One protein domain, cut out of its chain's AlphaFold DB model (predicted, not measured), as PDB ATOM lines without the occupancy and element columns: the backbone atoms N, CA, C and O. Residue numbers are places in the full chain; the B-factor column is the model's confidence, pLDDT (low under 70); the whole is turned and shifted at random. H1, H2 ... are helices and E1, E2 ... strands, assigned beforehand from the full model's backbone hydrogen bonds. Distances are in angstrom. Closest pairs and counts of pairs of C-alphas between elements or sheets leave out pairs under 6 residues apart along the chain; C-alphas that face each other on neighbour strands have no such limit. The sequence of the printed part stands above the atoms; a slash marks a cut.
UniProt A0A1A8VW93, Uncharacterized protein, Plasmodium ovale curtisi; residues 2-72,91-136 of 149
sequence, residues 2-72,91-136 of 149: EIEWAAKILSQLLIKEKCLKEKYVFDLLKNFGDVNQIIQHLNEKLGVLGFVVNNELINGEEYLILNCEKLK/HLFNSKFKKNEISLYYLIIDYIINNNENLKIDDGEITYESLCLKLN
ATOM      1  N   GLU A   2      -5.632 -26.345  14.780       79.94
ATOM      2  CA  GLU A   2      -4.331 -26.095  14.119       79.94
ATOM      3  C   GLU A   2      -4.359 -24.942  13.101       79.94
ATOM      4  O   GLU A   2      -3.532 -24.042  13.197       79.94
ATOM      5  N   ILE A   3      -5.360 -24.895  12.208       82.38
ATOM      6  CA  ILE A   3      -5.503 -23.812  11.210       82.38
ATOM      7  C   ILE A   3      -5.665 -22.436  11.872       82.38
ATOM      8  O   ILE A   3      -5.037 -21.468  11.457       82.38
ATOM      9  N   GLU A   4      -6.489 -22.345  12.919       81.19
ATOM     10  CA  GLU A   4      -6.710 -21.090  13.645       81.19
ATOM     11  C   GLU A   4      -5.419 -20.607  14.320       81.19
ATOM     12  O   GLU A   4      -5.072 -19.431  14.235       81.19
ATOM     13  N   TRP A   5      -4.681 -21.515  14.960       82.56
ATOM     14  CA  TRP A   5      -3.421 -21.181  15.617       82.56
ATOM     15  C   TRP A   5      -2.341 -20.764  14.606       82.56
ATOM     16  O   TRP A   5      -1.676 -19.746  14.792       82.56
ATOM     17  N   ALA A   6      -2.235 -21.480  13.484       85.56
ATOM     18  CA  ALA A   6      -1.327 -21.148  12.390       85.56
ATOM     19  C   ALA A   6      -1.665 -19.804  11.725       85.56
ATOM     20  O   ALA A   6      -0.761 -19.028  11.415       85.56
ATOM     21  N   ALA A   7      -2.952 -19.488  11.559       85.25
ATOM     22  CA  ALA A   7      -3.397 -18.199  11.032       85.25
ATOM     23  C   ALA A   7      -2.995 -17.051  11.963       85.25
ATOM     24  O   ALA A   7      -2.493 -16.027  11.495       85.25
ATOM     25  N   LYS A   8      -3.135 -17.229  13.284       82.06
ATOM     26  CA  LYS A   8      -2.656 -16.236  14.251       82.06
ATOM     27  C   LYS A   8      -1.141 -16.042  14.119       82.06
ATOM     28  O   LYS A   8      -0.698 -14.897  14.036       82.06
ATOM     29  N   ILE A   9      -0.352 -17.118  14.027       83.38
ATOM     30  CA  ILE A   9       1.114 -17.027  13.872       83.38
ATOM     31  C   ILE A   9       1.488 -16.254  12.613       83.38
ATOM     32  O   ILE A   9       2.304 -15.332  12.664       83.38
ATOM     33  N   LEU A  10       0.870 -16.609  11.486       86.62
ATOM     34  CA  LEU A  10       1.112 -15.950  10.210       86.62
ATOM     35  C   LEU A  10       0.777 -14.457  10.280       86.62
ATOM     36  O   LEU A  10       1.533 -13.639   9.760       86.62
ATOM     37  N   SER A  11      -0.315 -14.100  10.963       80.44
ATOM     38  CA  SER A  11      -0.706 -12.704  11.159       80.44
ATOM     39  C   SER A  11       0.396 -11.906  11.856       80.44
ATOM     40  O   SER A  11       0.837 -10.889  11.330       80.44
ATOM     41  N   GLN A  12       0.921 -12.410  12.976       77.75
ATOM     42  CA  GLN A  12       1.956 -11.730  13.753       77.75
ATOM     43  C   GLN A  12       3.267 -11.598  12.976       77.75
ATOM     44  O   GLN A  12       3.895 -10.540  12.996       77.75
ATOM     45  N   LEU A  13       3.648 -12.640  12.235       80.75
ATOM     46  CA  LEU A  13       4.830 -12.602  11.382       80.75
ATOM     47  C   LEU A  13       4.722 -11.546  10.283       80.75
ATOM     48  O   LEU A  13       5.649 -10.761  10.104       80.75
ATOM     49  N   LEU A  14       3.599 -11.491   9.565       79.25
ATOM     50  CA  LEU A  14       3.411 -10.524   8.481       79.25
ATOM     51  C   LEU A  14       3.407  -9.075   8.976       79.25
ATOM     52  O   LEU A  14       3.793  -8.174   8.241       79.25
ATOM     53  N   ILE A  15       3.015  -8.843  10.223       73.38
ATOM     54  CA  ILE A  15       3.031  -7.508  10.834       73.38
ATOM     55  C   ILE A  15       4.447  -7.095  11.181       73.38
ATOM     56  O   ILE A  15       4.858  -5.972  10.887       73.38
ATOM     57  N   LYS A  16       5.190  -8.011  11.801       72.19
ATOM     58  CA  LYS A  16       6.535  -7.735  12.288       72.19
ATOM     59  C   LYS A  16       7.532  -7.628  11.136       72.19
ATOM     60  O   LYS A  16       8.315  -6.684  11.078       72.19
ATOM     61  N   GLU A  17       7.450  -8.561  10.192       73.00
ATOM     62  CA  GLU A  17       8.361  -8.667   9.049       73.00
ATOM     63  C   GLU A  17       7.894  -7.858   7.834       73.00
ATOM     64  O   GLU A  17       8.678  -7.645   6.907       73.00
ATOM     65  N   LYS A  18       6.641  -7.369   7.834       70.00
ATOM     66  CA  LYS A  18       5.978  -6.596   6.759       70.00
ATOM     67  C   LYS A  18       5.702  -7.388   5.479       70.00
ATOM     68  O   LYS A  18       4.706  -7.160   4.798       70.00
ATOM     69  N   CYS A  19       6.580  -8.323   5.155       77.06
ATOM     70  CA  CYS A  19       6.479  -9.242   4.036       77.06
ATOM     71  C   CYS A  19       7.189 -10.551   4.385       77.06
ATOM     72  O   CYS A  19       8.218 -10.551   5.065       77.06
ATOM     73  N   LEU A  20       6.696 -11.669   3.864       82.38
ATOM     74  CA  LEU A  20       7.351 -12.968   3.985       82.38
ATOM     75  C   LEU A  20       7.468 -13.609   2.610       82.38
ATOM     76  O   LEU A  20       6.515 -13.568   1.847       82.38
ATOM     77  N   LYS A  21       8.602 -14.249   2.297       86.19
ATOM     78  CA  LYS A  21       8.689 -15.048   1.064       86.19
ATOM     79  C   LYS A  21       7.685 -16.187   1.154       86.19
ATOM     80  O   LYS A  21       7.672 -16.894   2.163       86.19
ATOM     81  N   GLU A  22       6.907 -16.408   0.104       87.38
ATOM     82  CA  GLU A  22       5.864 -17.434   0.106       87.38
ATOM     83  C   GLU A  22       6.444 -18.814   0.432       87.38
ATOM     84  O   GLU A  22       5.977 -19.473   1.356       87.38
ATOM     85  N   LYS A  23       7.557 -19.196  -0.213       86.38
ATOM     86  CA  LYS A  23       8.261 -20.460   0.070       86.38
ATOM     87  C   LYS A  23       8.564 -20.673   1.560       86.38
ATOM     88  O   LYS A  23       8.449 -21.788   2.054       86.38
ATOM     89  N   TYR A  24       8.907 -19.608   2.288       85.50
ATOM     90  CA  TYR A  24       9.225 -19.688   3.717       85.50
ATOM     91  C   TYR A  24       7.973 -19.870   4.564       85.50
ATOM     92  O   TYR A  24       7.993 -20.632   5.525       85.50
ATOM     93  N   VAL A  25       6.871 -19.219   4.190       86.88
ATOM     94  CA  VAL A  25       5.577 -19.435   4.845       86.88
ATOM     95  C   VAL A  25       5.093 -20.860   4.619       86.88
ATOM     96  O   VAL A  25       4.658 -21.510   5.569       86.88
ATOM     97  N   PHE A  26       5.231 -21.379   3.400       88.12
ATOM     98  CA  PHE A  26       4.860 -22.757   3.093       88.12
ATOM     99  C   PHE A  26       5.707 -23.767   3.867       88.12
ATOM    100  O   PHE A  26       5.161 -24.699   4.455       88.12
ATOM    101  N   ASP A  27       7.022 -23.568   3.946       86.50
ATOM    102  CA  ASP A  27       7.890 -24.441   4.738       86.50
ATOM    103  C   ASP A  27       7.595 -24.387   6.238       86.50
ATOM    104  O   ASP A  27       7.679 -25.420   6.909       86.50
ATOM    105  N   LEU A  28       7.228 -23.212   6.751       85.25
ATOM    106  CA  LEU A  28       6.900 -23.000   8.157       85.25
ATOM    107  C   LEU A  28       5.554 -23.626   8.540       85.25
ATOM    108  O   LEU A  28       5.438 -24.243   9.599       85.25
ATOM    109  N   LEU A  29       4.537 -23.453   7.693       87.81
ATOM    110  CA  LEU A  29       3.149 -23.739   8.050       87.81
ATOM    111  C   LEU A  29       2.622 -25.080   7.535       87.81
ATOM    112  O   LEU A  29       1.598 -25.536   8.036       87.81
ATOM    113  N   LYS A  30       3.324 -25.761   6.618       86.12
ATOM    114  CA  LYS A  30       2.893 -27.062   6.060       86.12
ATOM    115  C   LYS A  30       2.587 -28.140   7.104       86.12
ATOM    116  O   LYS A  30       1.793 -29.034   6.839       86.12
ATOM    117  N   ASN A  31       3.202 -28.061   8.285       83.56
ATOM    118  CA  ASN A  31       2.972 -29.016   9.372       83.56
ATOM    119  C   ASN A  31       1.678 -28.742  10.162       83.56
ATOM    120  O   ASN A  31       1.280 -29.583  10.958       83.56
ATOM    121  N   PHE A  32       1.035 -27.588   9.956       83.38
ATOM    122  CA  PHE A  32      -0.207 -27.183  10.627       83.38
ATOM    123  C   PHE A  32      -1.452 -27.323   9.735       83.38
ATOM    124  O   PHE A  32      -2.562 -27.012  10.173       83.38
ATOM    125  N   GLY A  33      -1.277 -27.756   8.480       85.69
ATOM    126  CA  GLY A  33      -2.354 -27.978   7.518       85.69
ATOM    127  C   GLY A  33      -2.067 -27.394   6.134       85.69
ATOM    128  O   GLY A  33      -0.937 -27.036   5.802       85.69
ATOM    129  N   ASP A  34      -3.119 -27.303   5.316       89.25
ATOM    130  CA  ASP A  34      -3.056 -26.649   4.008       89.25
ATOM    131  C   ASP A  34      -2.841 -25.139   4.187       89.25
ATOM    132  O   ASP A  34      -3.687 -24.420   4.724       89.25
ATOM    133  N   VAL A  35      -1.691 -24.660   3.718       87.44
ATOM    134  CA  VAL A  35      -1.258 -23.263   3.841       87.44
ATOM    135  C   VAL A  35      -2.245 -22.317   3.160       87.44
ATOM    136  O   VAL A  35      -2.511 -21.236   3.684       87.44
ATOM    137  N   ASN A  36      -2.876 -22.738   2.061       88.00
ATOM    138  CA  ASN A  36      -3.889 -21.928   1.388       88.00
ATOM    139  C   ASN A  36      -5.144 -21.761   2.253       88.00
ATOM    140  O   ASN A  36      -5.703 -20.668   2.319       88.00
ATOM    141  N   GLN A  37      -5.555 -22.811   2.971       89.31
ATOM    142  CA  GLN A  37      -6.671 -22.732   3.919       89.31
ATOM    143  C   GLN A  37      -6.326 -21.850   5.122       89.31
ATOM    144  O   GLN A  37      -7.185 -21.116   5.609       89.31
ATOM    145  N   ILE A  38      -5.070 -21.873   5.578       88.69
ATOM    146  CA  ILE A  38      -4.585 -20.989   6.647       88.69
ATOM    147  C   ILE A  38      -4.640 -19.520   6.205       88.69
ATOM    148  O   ILE A  38      -5.158 -18.683   6.944       88.69
ATOM    149  N   ILE A  39      -4.167 -19.204   4.995       87.50
ATOM    150  CA  ILE A  39      -4.225 -17.847   4.424       87.50
ATOM    151  C   ILE A  39      -5.677 -17.404   4.229       87.50
ATOM    152  O   ILE A  39      -6.029 -16.279   4.585       87.50
ATOM    153  N   GLN A  40      -6.540 -18.281   3.714       87.38
ATOM    154  CA  GLN A  40      -7.962 -17.987   3.562       87.38
ATOM    155  C   GLN A  40      -8.605 -17.664   4.916       87.38
ATOM    156  O   GLN A  40      -9.259 -16.631   5.053       87.38
ATOM    157  N   HIS A  41      -8.376 -18.502   5.929       86.81
ATOM    158  CA  HIS A  41      -8.905 -18.283   7.272       86.81
ATOM    159  C   HIS A  41      -8.397 -16.969   7.880       86.81
ATOM    160  O   HIS A  41      -9.156 -16.226   8.504       86.81
ATOM    161  N   LEU A  42      -7.119 -16.650   7.668       85.81
ATOM    162  CA  LEU A  42      -6.533 -15.383   8.085       85.81
ATOM    163  C   LEU A  42      -7.227 -14.189   7.411       85.81
ATOM    164  O   LEU A  42      -7.601 -13.236   8.094       85.81
ATOM    165  N   ASN A  43      -7.457 -14.255   6.100       83.31
ATOM    166  CA  ASN A  43      -8.143 -13.205   5.346       83.31
ATOM    167  C   ASN A  43      -9.596 -13.007   5.783       83.31
ATOM    168  O   ASN A  43     -10.044 -11.868   5.884       83.31
ATOM    169  N   GLU A  44     -10.319 -14.069   6.136       83.69
ATOM    170  CA  GLU A  44     -11.669 -13.957   6.707       83.69
ATOM    171  C   GLU A  44     -11.671 -13.169   8.031       83.69
ATOM    172  O   GLU A  44     -12.582 -12.379   8.291       83.69
ATOM    173  N   LYS A  45     -10.639 -13.348   8.866       79.62
ATOM    174  CA  LYS A  45     -10.494 -12.645  10.152       79.62
ATOM    175  C   LYS A  45      -9.956 -11.228  10.012       79.62
ATOM    176  O   LYS A  45     -10.328 -10.367  10.802       79.62
ATOM    177  N   LEU A  46      -9.085 -10.975   9.045       75.81
ATOM    178  CA  LEU A  46      -8.494  -9.658   8.809       75.81
ATOM    179  C   LEU A  46      -9.390  -8.750   7.961       75.81
ATOM    180  O   LEU A  46      -9.386  -7.534   8.161       75.81
ATOM    181  N   GLY A  47     -10.224  -9.325   7.093       72.94
ATOM    182  CA  GLY A  47     -11.140  -8.580   6.230       72.94
ATOM    183  C   GLY A  47     -12.130  -7.718   7.016       72.94
ATOM    184  O   GLY A  47     -12.403  -6.584   6.628       72.94
ATOM    185  N   VAL A  48     -12.594  -8.180   8.187       68.38
ATOM    186  CA  VAL A  48     -13.473  -7.377   9.070       68.38
ATOM    187  C   VAL A  48     -12.777  -6.133   9.633       68.38
ATOM    188  O   VAL A  48     -13.442  -5.170  10.007       68.38
ATOM    189  N   LEU A  49     -11.443  -6.144   9.679       66.75
ATOM    190  CA  LEU A  49     -10.599  -5.028  10.104       66.75
ATOM    191  C   LEU A  49     -10.117  -4.182   8.910       66.75
ATOM    192  O   LEU A  49      -9.418  -3.190   9.102       66.75
ATOM    193  N   GLY A  50     -10.505  -4.548   7.683       66.69
ATOM    194  CA  GLY A  50     -10.105  -3.868   6.454       66.69
ATOM    195  C   GLY A  50      -8.719  -4.256   5.940       66.69
ATOM    196  O   GLY A  50      -8.156  -3.509   5.135       66.69
ATOM    197  N   PHE A  51      -8.171  -5.395   6.372       75.75
ATOM    198  CA  PHE A  51      -6.877  -5.913   5.923       75.75
ATOM    199  C   PHE A  51      -7.026  -7.206   5.114       75.75
ATOM    200  O   PHE A  51      -7.961  -7.974   5.316       75.75
ATOM    201  N   VAL A  52      -6.081  -7.452   4.213       82.25
ATOM    202  CA  VAL A  52      -5.995  -8.652   3.381       82.25
ATOM    203  C   VAL A  52      -4.535  -9.039   3.186       82.25
ATOM    204  O   VAL A  52      -3.676  -8.186   2.980       82.25
ATOM    205  N   VAL A  53      -4.243 -10.326   3.237       83.31
ATOM    206  CA  VAL A  53      -2.959 -10.911   2.868       83.31
ATOM    207  C   VAL A  53      -3.037 -11.351   1.416       83.31
ATOM    208  O   VAL A  53      -3.853 -12.207   1.069       83.31
ATOM    209  N   ASN A  54      -2.170 -10.777   0.589       82.38
ATOM    210  CA  ASN A  54      -2.047 -11.110  -0.824       82.38
ATOM    211  C   ASN A  54      -0.631 -11.586  -1.134       82.38
ATOM    212  O   ASN A  54       0.314 -11.264  -0.414       82.38
ATOM    213  N   ASN A  55      -0.506 -12.326  -2.231       82.62
ATOM    214  CA  ASN A  55       0.782 -12.678  -2.802       82.62
ATOM    215  C   ASN A  55       1.202 -11.616  -3.828       82.62
ATOM    216  O   ASN A  55       0.400 -11.220  -4.679       82.62
ATOM    217  N   GLU A  56       2.437 -11.147  -3.736       80.25
ATOM    218  CA  GLU A  56       3.030 -10.152  -4.621       80.25
ATOM    219  C   GLU A  56       4.362 -10.659  -5.172       80.25
ATOM    220  O   GLU A  56       5.193 -11.211  -4.449       80.25
ATOM    221  N   LEU A  57       4.586 -10.437  -6.467       78.31
ATOM    222  CA  LEU A  57       5.838 -10.779  -7.127       78.31
ATOM    223  C   LEU A  57       6.810  -9.600  -7.006       78.31
ATOM    224  O   LEU A  57       6.573  -8.539  -7.580       78.31
ATOM    225  N   ILE A  58       7.917  -9.784  -6.286       75.50
ATOM    226  CA  ILE A  58       8.965  -8.772  -6.103       75.50
ATOM    227  C   ILE A  58      10.289  -9.360  -6.583       75.50
ATOM    228  O   ILE A  58      10.771 -10.356  -6.049       75.50
ATOM    229  N   ASN A  59      10.900  -8.736  -7.595       77.75
ATOM    230  CA  ASN A  59      12.165  -9.185  -8.196       77.75
ATOM    231  C   ASN A  59      12.158 -10.666  -8.641       77.75
ATOM    232  O   ASN A  59      13.180 -11.344  -8.564       77.75
ATOM    233  N   GLY A  60      11.008 -11.171  -9.103       78.44
ATOM    234  CA  GLY A  60      10.850 -12.556  -9.563       78.44
ATOM    235  C   GLY A  60      10.672 -13.596  -8.452       78.44
ATOM    236  O   GLY A  60      10.637 -14.786  -8.749       78.44
ATOM    237  N   GLU A  61      10.540 -13.173  -7.194       79.25
ATOM    238  CA  GLU A  61      10.173 -14.036  -6.069       79.25
ATOM    239  C   GLU A  61       8.788 -13.653  -5.526       79.25
ATOM    240  O   GLU A  61       8.425 -12.478  -5.505       79.25
ATOM    241  N   GLU A  62       8.021 -14.648  -5.080       84.06
ATOM    242  CA  GLU A  62       6.686 -14.472  -4.496       84.06
ATOM    243  C   GLU A  62       6.770 -14.166  -2.993       84.06
ATOM    244  O   GLU A  62       7.491 -14.832  -2.233       84.06
ATOM    245  N   TYR A  63       6.037 -13.141  -2.562       82.38
ATOM    246  CA  TYR A  63       5.962 -12.673  -1.183       82.38
ATOM    247  C   TYR A  63       4.512 -12.543  -0.730       82.38
ATOM    248  O   TYR A  63       3.708 -11.866  -1.358       82.38
ATOM    249  N   LEU A  64       4.208 -13.085   0.444       85.19
ATOM    250  CA  LEU A  64       2.997 -12.755   1.178       85.19
ATOM    251  C   LEU A  64       3.171 -11.410   1.881       85.19
ATOM    252  O   LEU A  64       4.139 -11.199   2.618       85.19
ATOM    253  N   ILE A  65       2.217 -10.510   1.660       82.19
ATOM    254  CA  ILE A  65       2.217  -9.149   2.198       82.19
ATOM    255  C   ILE A  65       0.855  -8.854   2.813       82.19
ATOM    256  O   ILE A  65      -0.189  -9.140   2.222       82.19
ATOM    257  N   LEU A  66       0.876  -8.270   4.012       79.75
ATOM    258  CA  LEU A  66      -0.316  -7.750   4.668       79.75
ATOM    259  C   LEU A  66      -0.640  -6.355   4.125       79.75
ATOM    260  O   LEU A  66       0.083  -5.391   4.365       79.75
ATOM    261  N   ASN A  67      -1.764  -6.256   3.429       72.81
ATOM    262  CA  ASN A  67      -2.257  -5.058   2.769       72.81
ATOM    263  C   ASN A  67      -3.565  -4.571   3.413       72.81
ATOM    264  O   ASN A  67      -4.296  -5.332   4.038       72.81
ATOM    265  N   CYS A  68      -3.912  -3.296   3.224       66.75
ATOM    266  CA  CYS A  68      -5.259  -2.806   3.533       66.75
ATOM    267  C   CYS A  68      -6.168  -3.040   2.326       66.75
ATOM    268  O   CYS A  68      -5.937  -2.470   1.259       66.75
ATOM    269  N   GLU A  69      -7.232  -3.824   2.493       60.47
ATOM    270  CA  GLU A  69      -8.116  -4.200   1.389       60.47
ATOM    271  C   GLU A  69      -8.876  -2.993   0.824       60.47
ATOM    272  O   GLU A  69      -9.238  -2.992  -0.350       60.47
ATOM    273  N   LYS A  70      -9.078  -1.936   1.624       51.53
ATOM    274  CA  LYS A  70      -9.586  -0.625   1.192       51.53
ATOM    275  C   LYS A  70      -9.707   0.321   2.395       51.53
ATOM    276  O   LYS A  70     -10.678   0.251   3.141       51.53
ATOM    277  N   LEU A  71      -8.884   1.369   2.447       43.62
ATOM    278  CA  LEU A  71      -9.449   2.689   2.753       43.62
ATOM    279  C   LEU A  71     -10.306   3.063   1.535       43.62
ATOM    280  O   LEU A  71      -9.852   3.768   0.631       43.62
ATOM    281  N   LYS A  72     -11.543   2.548   1.445       37.59
ATOM    282  CA  LYS A  72     -12.539   3.143   0.543       37.59
ATOM    283  C   LYS A  72     -12.659   4.576   1.040       37.59
ATOM    284  O   LYS A  72     -13.233   4.792   2.103       37.59
ATOM    285  N   HIS A  91       1.097  -3.897  -7.870       42.19
ATOM    286  CA  HIS A  91       0.414  -3.064  -6.898       42.19
ATOM    287  C   HIS A  91       1.029  -3.300  -5.534       42.19
ATOM    288  O   HIS A  91       0.323  -3.606  -4.582       42.19
ATOM    289  N   LEU A  92       2.342  -3.060  -5.452       48.41
ATOM    290  CA  LEU A  92       3.017  -2.839  -4.182       48.41
ATOM    291  C   LEU A  92       2.201  -1.814  -3.404       48.41
ATOM    292  O   LEU A  92       2.102  -0.655  -3.814       48.41
ATOM    293  N   PHE A  93       1.606  -2.221  -2.287       50.03
ATOM    294  CA  PHE A  93       0.907  -1.321  -1.367       50.03
ATOM    295  C   PHE A  93       1.774  -0.102  -1.027       50.03
ATOM    296  O   PHE A  93       1.316   1.039  -1.049       50.03
ATOM    297  N   ASN A  94       3.076  -0.332  -0.883       46.94
ATOM    298  CA  ASN A  94       4.066   0.704  -0.640       46.94
ATOM    299  C   ASN A  94       4.291   1.678  -1.817       46.94
ATOM    300  O   ASN A  94       4.777   2.781  -1.598       46.94
ATOM    301  N   SER A  95       3.921   1.328  -3.054       45.91
ATOM    302  CA  SER A  95       4.055   2.233  -4.213       45.91
ATOM    303  C   SER A  95       3.085   3.422  -4.161       45.91
ATOM    304  O   SER A  95       3.317   4.440  -4.812       45.91
ATOM    305  N   LYS A  96       1.998   3.311  -3.380       51.69
ATOM    306  CA  LYS A  96       0.918   4.311  -3.304       51.69
ATOM    307  C   LYS A  96       0.991   5.212  -2.067       51.69
ATOM    308  O   LYS A  96       0.223   6.170  -1.987       51.69
ATOM    309  N   PHE A  97       1.898   4.934  -1.131       51.78
ATOM    310  CA  PHE A  97       2.001   5.632   0.150       51.78
ATOM    311  C   PHE A  97       3.411   6.167   0.388       51.78
ATOM    312  O   PHE A  97       4.410   5.550   0.027       51.78
ATOM    313  N   LYS A  98       3.514   7.329   1.032       56.22
ATOM    314  CA  LYS A  98       4.799   7.854   1.500       56.22
ATOM    315  C   LYS A  98       5.328   6.957   2.620       56.22
ATOM    316  O   LYS A  98       4.562   6.444   3.430       56.22
ATOM    317  N   LYS A  99       6.651   6.857   2.753       56.41
ATOM    318  CA  LYS A  99       7.335   6.068   3.799       56.41
ATOM    319  C   LYS A  99       6.787   6.284   5.222       56.41
ATOM    320  O   LYS A  99       6.688   5.344   6.011       56.41
ATOM    321  N   ASN A 100       6.396   7.516   5.543       47.16
ATOM    322  CA  ASN A 100       5.835   7.877   6.847       47.16
ATOM    323  C   ASN A 100       4.413   7.327   7.037       47.16
ATOM    324  O   ASN A 100       4.054   6.933   8.141       47.16
ATOM    325  N   GLU A 101       3.624   7.268   5.964       55.72
ATOM    326  CA  GLU A 101       2.283   6.684   5.972       55.72
ATOM    327  C   GLU A 101       2.393   5.169   6.150       55.72
ATOM    328  O   GLU A 101       1.765   4.630   7.052       55.72
ATOM    329  N   ILE A 102       3.289   4.503   5.408       58.81
ATOM    330  CA  ILE A 102       3.622   3.073   5.574       58.81
ATOM    331  C   ILE A 102       4.010   2.767   7.026       58.81
ATOM    332  O   ILE A 102       3.506   1.823   7.628       58.81
ATOM    333  N   SER A 103       4.870   3.595   7.620       56.81
ATOM    334  CA  SER A 103       5.305   3.420   9.011       56.81
ATOM    335  C   SER A 103       4.152   3.579  10.008       56.81
ATOM    336  O   SER A 103       4.040   2.789  10.943       56.81
ATOM    337  N   LEU A 104       3.267   4.557   9.790       60.94
ATOM    338  CA  LEU A 104       2.073   4.759  10.611       60.94
ATOM    339  C   LEU A 104       1.082   3.592  10.473       60.94
ATOM    340  O   LEU A 104       0.478   3.195  11.464       60.94
ATOM    341  N   TYR A 105       0.951   3.004   9.280       64.00
ATOM    342  CA  TYR A 105       0.110   1.824   9.064       64.00
ATOM    343  C   TYR A 105       0.576   0.634   9.898       64.00
ATOM    344  O   TYR A 105      -0.233   0.049  10.613       64.00
ATOM    345  N   TYR A 106       1.872   0.316   9.875       62.56
ATOM    346  CA  TYR A 106       2.402  -0.776  10.695       62.56
ATOM    347  C   TYR A 106       2.245  -0.507  12.195       62.56
ATOM    348  O   TYR A 106       1.928  -1.435  12.931       62.56
ATOM    349  N   LEU A 107       2.366   0.748  12.641       64.94
ATOM    350  CA  LEU A 107       2.099   1.125  14.036       64.94
ATOM    351  C   LEU A 107       0.631   0.913  14.439       64.94
ATOM    352  O   LEU A 107       0.361   0.448  15.542       64.94
ATOM    353  N   ILE A 108      -0.322   1.238  13.561       65.88
ATOM    354  CA  ILE A 108      -1.754   1.025  13.826       65.88
ATOM    355  C   ILE A 108      -2.073  -0.471  13.888       65.88
ATOM    356  O   ILE A 108      -2.805  -0.900  14.777       65.88
ATOM    357  N   ILE A 109      -1.523  -1.268  12.969       65.69
ATOM    358  CA  ILE A 109      -1.745  -2.719  12.943       65.69
ATOM    359  C   ILE A 109      -1.145  -3.381  14.189       65.69
ATOM    360  O   ILE A 109      -1.827  -4.165  14.851       65.69
ATOM    361  N   ASP A 110       0.090  -3.020  14.539       65.94
ATOM    362  CA  ASP A 110       0.763  -3.494  15.751       65.94
ATOM    363  C   ASP A 110      -0.042  -3.132  17.010       65.94
ATOM    364  O   ASP A 110      -0.313  -3.985  17.855       65.94
ATOM    365  N   TYR A 111      -0.550  -1.897  17.089       66.88
ATOM    366  CA  TYR A 111      -1.425  -1.472  18.180       66.88
ATOM    367  C   TYR A 111      -2.719  -2.297  18.258       66.88
ATOM    368  O   TYR A 111      -3.079  -2.755  19.342       66.88
ATOM    369  N   ILE A 112      -3.425  -2.509  17.142       66.00
ATOM    370  CA  ILE A 112      -4.688  -3.269  17.123       66.00
ATOM    371  C   ILE A 112      -4.478  -4.693  17.644       66.00
ATOM    372  O   ILE A 112      -5.325  -5.207  18.371       66.00
ATOM    373  N   ILE A 113      -3.358  -5.325  17.304       63.25
ATOM    374  CA  ILE A 113      -3.115  -6.732  17.635       63.25
ATOM    375  C   ILE A 113      -2.587  -6.914  19.048       63.25
ATOM    376  O   ILE A 113      -3.072  -7.796  19.757       63.25
ATOM    377  N   ASN A 114      -1.706  -6.029  19.511       65.19
ATOM    378  CA  ASN A 114      -1.259  -6.039  20.904       65.19
ATOM    379  C   ASN A 114      -2.407  -5.763  21.893       65.19
ATOM    380  O   ASN A 114      -2.330  -6.187  23.044       65.19
ATOM    381  N   ASN A 115      -3.483  -5.111  21.439       66.00
ATOM    382  CA  ASN A 115      -4.675  -4.815  22.238       66.00
ATOM    383  C   ASN A 115      -5.876  -5.739  21.943       66.00
ATOM    384  O   ASN A 115      -6.975  -5.471  22.427       66.00
ATOM    385  N   ASN A 116      -5.709  -6.813  21.162       65.38
ATOM    386  CA  ASN A 116      -6.787  -7.758  20.858       65.38
ATOM    387  C   ASN A 116      -6.405  -9.179  21.289       65.38
ATOM    388  O   ASN A 116      -5.652  -9.870  20.606       65.38
ATOM    389  N   GLU A 117      -6.981  -9.635  22.402       66.69
ATOM    390  CA  GLU A 117      -6.717 -10.956  22.997       66.69
ATOM    391  C   GLU A 117      -7.016 -12.129  22.053       66.69
ATOM    392  O   GLU A 117      -6.428 -13.198  22.180       66.69
ATOM    393  N   ASN A 118      -7.889 -11.935  21.059       61.53
ATOM    394  CA  ASN A 118      -8.193 -12.975  20.077       61.53
ATOM    395  C   ASN A 118      -7.109 -13.114  18.997       61.53
ATOM    396  O   ASN A 118      -7.046 -14.151  18.331       61.53
ATOM    397  N   LEU A 119      -6.284 -12.077  18.813       57.84
ATOM    398  CA  LEU A 119      -5.203 -12.006  17.822       57.84
ATOM    399  C   LEU A 119      -3.814 -12.152  18.461       57.84
ATOM    400  O   LEU A 119      -2.872 -12.576  17.794       57.84
ATOM    401  N   LYS A 120      -3.684 -11.827  19.748       63.72
ATOM    402  CA  LYS A 120      -2.454 -11.985  20.527       63.72
ATOM    403  C   LYS A 120      -2.199 -13.468  20.834       63.72
ATOM    404  O   LYS A 120      -3.094 -14.159  21.308       63.72
ATOM    405  N   ILE A 121      -0.983 -13.958  20.566       58.41
ATOM    406  CA  ILE A 121      -0.593 -15.354  20.852       58.41
ATOM    407  C   ILE A 121       0.306 -15.477  22.090       58.41
ATOM    408  O   ILE A 121       0.169 -16.472  22.790       58.41
ATOM    409  N   ASP A 122       1.191 -14.509  22.388       59.78
ATOM    410  CA  ASP A 122       1.991 -14.471  23.632       59.78
ATOM    411  C   ASP A 122       2.847 -13.185  23.764       59.78
ATOM    412  O   ASP A 122       2.978 -12.439  22.794       59.78
ATOM    413  N   ASP A 123       3.462 -12.945  24.935       53.25
ATOM    414  CA  ASP A 123       4.317 -11.773  25.270       53.25
ATOM    415  C   ASP A 123       5.787 -11.858  24.771       53.25
ATOM    416  O   ASP A 123       6.624 -11.017  25.108       53.25
ATOM    417  N   GLY A 124       6.143 -12.877  23.981       55.62
ATOM    418  CA  GLY A 124       7.505 -13.077  23.463       55.62
ATOM    419  C   GLY A 124       7.748 -12.471  22.075       55.62
ATOM    420  O   GLY A 124       6.824 -12.311  21.282       55.62
ATOM    421  N   GLU A 125       9.011 -12.196  21.721       59.72
ATOM    422  CA  GLU A 125       9.351 -11.838  20.339       59.72
ATOM    423  C   GLU A 125       9.043 -12.997  19.379       59.72
ATOM    424  O   GLU A 125       9.736 -14.012  19.371       59.72
ATOM    425  N   ILE A 126       8.028 -12.819  18.532       66.81
ATOM    426  CA  ILE A 126       7.696 -13.744  17.444       66.81
ATOM    427  C   ILE A 126       8.238 -13.159  16.135       66.81
ATOM    428  O   ILE A 126       7.596 -12.335  15.493       66.81
ATOM    429  N   THR A 127       9.469 -13.530  15.782       68.50
ATOM    430  CA  THR A 127      10.075 -13.316  14.450       68.50
ATOM    431  C   THR A 127      10.107 -14.628  13.671       68.50
ATOM    432  O   THR A 127      10.023 -15.708  14.273       68.50
ATOM    433  N   TYR A 128      10.283 -14.564  12.348       64.19
ATOM    434  CA  TYR A 128      10.435 -15.772  11.524       64.19
ATOM    435  C   TYR A 128      11.567 -16.667  12.047       64.19
ATOM    436  O   TYR A 128      11.379 -17.864  12.264       64.19
ATOM    437  N   GLU A 129      12.713 -16.064  12.364       69.25
ATOM    438  CA  GLU A 129      13.880 -16.774  12.892       69.25
ATOM    439  C   GLU A 129      13.586 -17.471  14.226       69.25
ATOM    440  O   GLU A 129      13.929 -18.643  14.402       69.25
ATOM    441  N   SER A 130      12.891 -16.792  15.147       69.94
ATOM    442  CA  SER A 130      12.520 -17.371  16.444       69.94
ATOM    443  C   SER A 130      11.601 -18.593  16.300       69.94
ATOM    444  O   SER A 130      11.724 -19.559  17.057       69.94
ATOM    445  N   LEU A 131      10.705 -18.584  15.305       69.25
ATOM    446  CA  LEU A 131       9.777 -19.679  15.036       69.25
ATOM    447  C   LEU A 131      10.463 -20.852  14.340       69.25
ATOM    448  O   LEU A 131      10.240 -21.994  14.741       69.25
ATOM    449  N   CYS A 132      11.346 -20.600  13.370       65.19
ATOM    450  CA  CYS A 132      12.147 -21.657  12.754       65.19
ATOM    451  C   CYS A 132      12.992 -22.411  13.791       65.19
ATOM    452  O   CYS A 132      13.055 -23.639  13.738       65.19
ATOM    453  N   LEU A 133      13.580 -21.699  14.762       71.25
ATOM    454  CA  LEU A 133      14.321 -22.310  15.870       71.25
ATOM    455  C   LEU A 133      13.420 -23.185  16.751       71.25
ATOM    456  O   LEU A 133      13.762 -24.337  17.017       71.25
ATOM    457  N   LYS A 134      12.252 -22.674  17.166       70.56
ATOM    458  CA  LYS A 134      11.285 -23.433  17.987       70.56
ATOM    459  C   LYS A 134      10.766 -24.687  17.280       70.56
ATOM    460  O   LYS A 134      10.516 -25.692  17.938       70.56
ATOM    461  N   LEU A 135      10.617 -24.634  15.959       67.25
ATOM    462  CA  LEU A 135      10.092 -25.731  15.139       67.25
ATOM    463  C   LEU A 135      11.187 -26.641  14.558       67.25
ATOM    464  O   LEU A 135      10.877 -27.543  13.784       67.25
ATOM    465  N   ASN A 136      12.456 -26.428  14.930       64.62
ATOM    466  CA  ASN A 136      13.615 -27.178  14.432       64.62
ATOM    467  C   ASN A 136      13.710 -27.217  12.890       64.62
ATOM    468  O   ASN A 136      14.112 -28.213  12.284       64.62
TER     469      ASN A 136
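This is residues 2 to 72 and 91 to 136 of the 149 residues of an uncharacterized protein of Plasmodium ovale curtisi (UniProt A0A1A8VW93). A twisted three-stranded sheet, with E2 and E3 its long hairpin, packs on the helices H1, H2 and H3; H5 packs on one end of H1, and a long loop brings H6 back near H1 and H2. The printed part has 117 residues, with named elements in the order H1 E1 H2 H3 E2 E3 H4 H5 H6; the sheet, E1 E3 E2, is antiparallel, and the class is mixed. It is compact, radius of gyration of the C-alphas 13.7 A, spanning 38 by 36 by 24 A.

Start at H1, residues 2 to 17, the hub. After E1, residues 19 to 21, H2, residues 22 to 32, touches H1: the closest C-alphas, of Glu 2 and Phe 32, are 5.5 A apart. H3, residues 35 to 47, touches H1 with residues 37 to 42 alone, closest C-alphas Ala 7 and Leu 42, 5.1 A. Next find the hairpin of E2, residues 51 to 58, and E3, residues 61 to 68, where N 54 and O 65 are within hydrogen-bond range at 3.0 A; E1 and E3 are antiparallel neighbours, with N 20 and O 64 within hydrogen-bond range at 2.9 A. H1 runs across E3 at 77 degrees on the local plane. H4, residues 93 to 96, only grazes the sheet. H5, residues 99 to 114, touches H1, closest C-alphas Ile 15 and Asp 110, 6.7 A. H6, residues 128 to 134, is close to H1 but not clearly touching. O i to N i+4 pairs are within hydrogen-bond range throughout H1, H3, H5 and H6, and in 5 of 7 in H2; H4 is too short.

Find C-alpha 2 at (-4.331, -26.095, 14.119); H1 runs 22.1 A from there. H5 is 22.6 A long, E3 21.4 A. H6 ends at C-alpha 134, (11.285, -23.433, 17.987).

Residues 73 to 90 are not printed; C-alphas 72 and 91 are 16.2 A apart. The link H5 to H6 is long. Confidence is under 70 at residues 48 to 50, 68 to 72, 91 to 132 and 135 to 136.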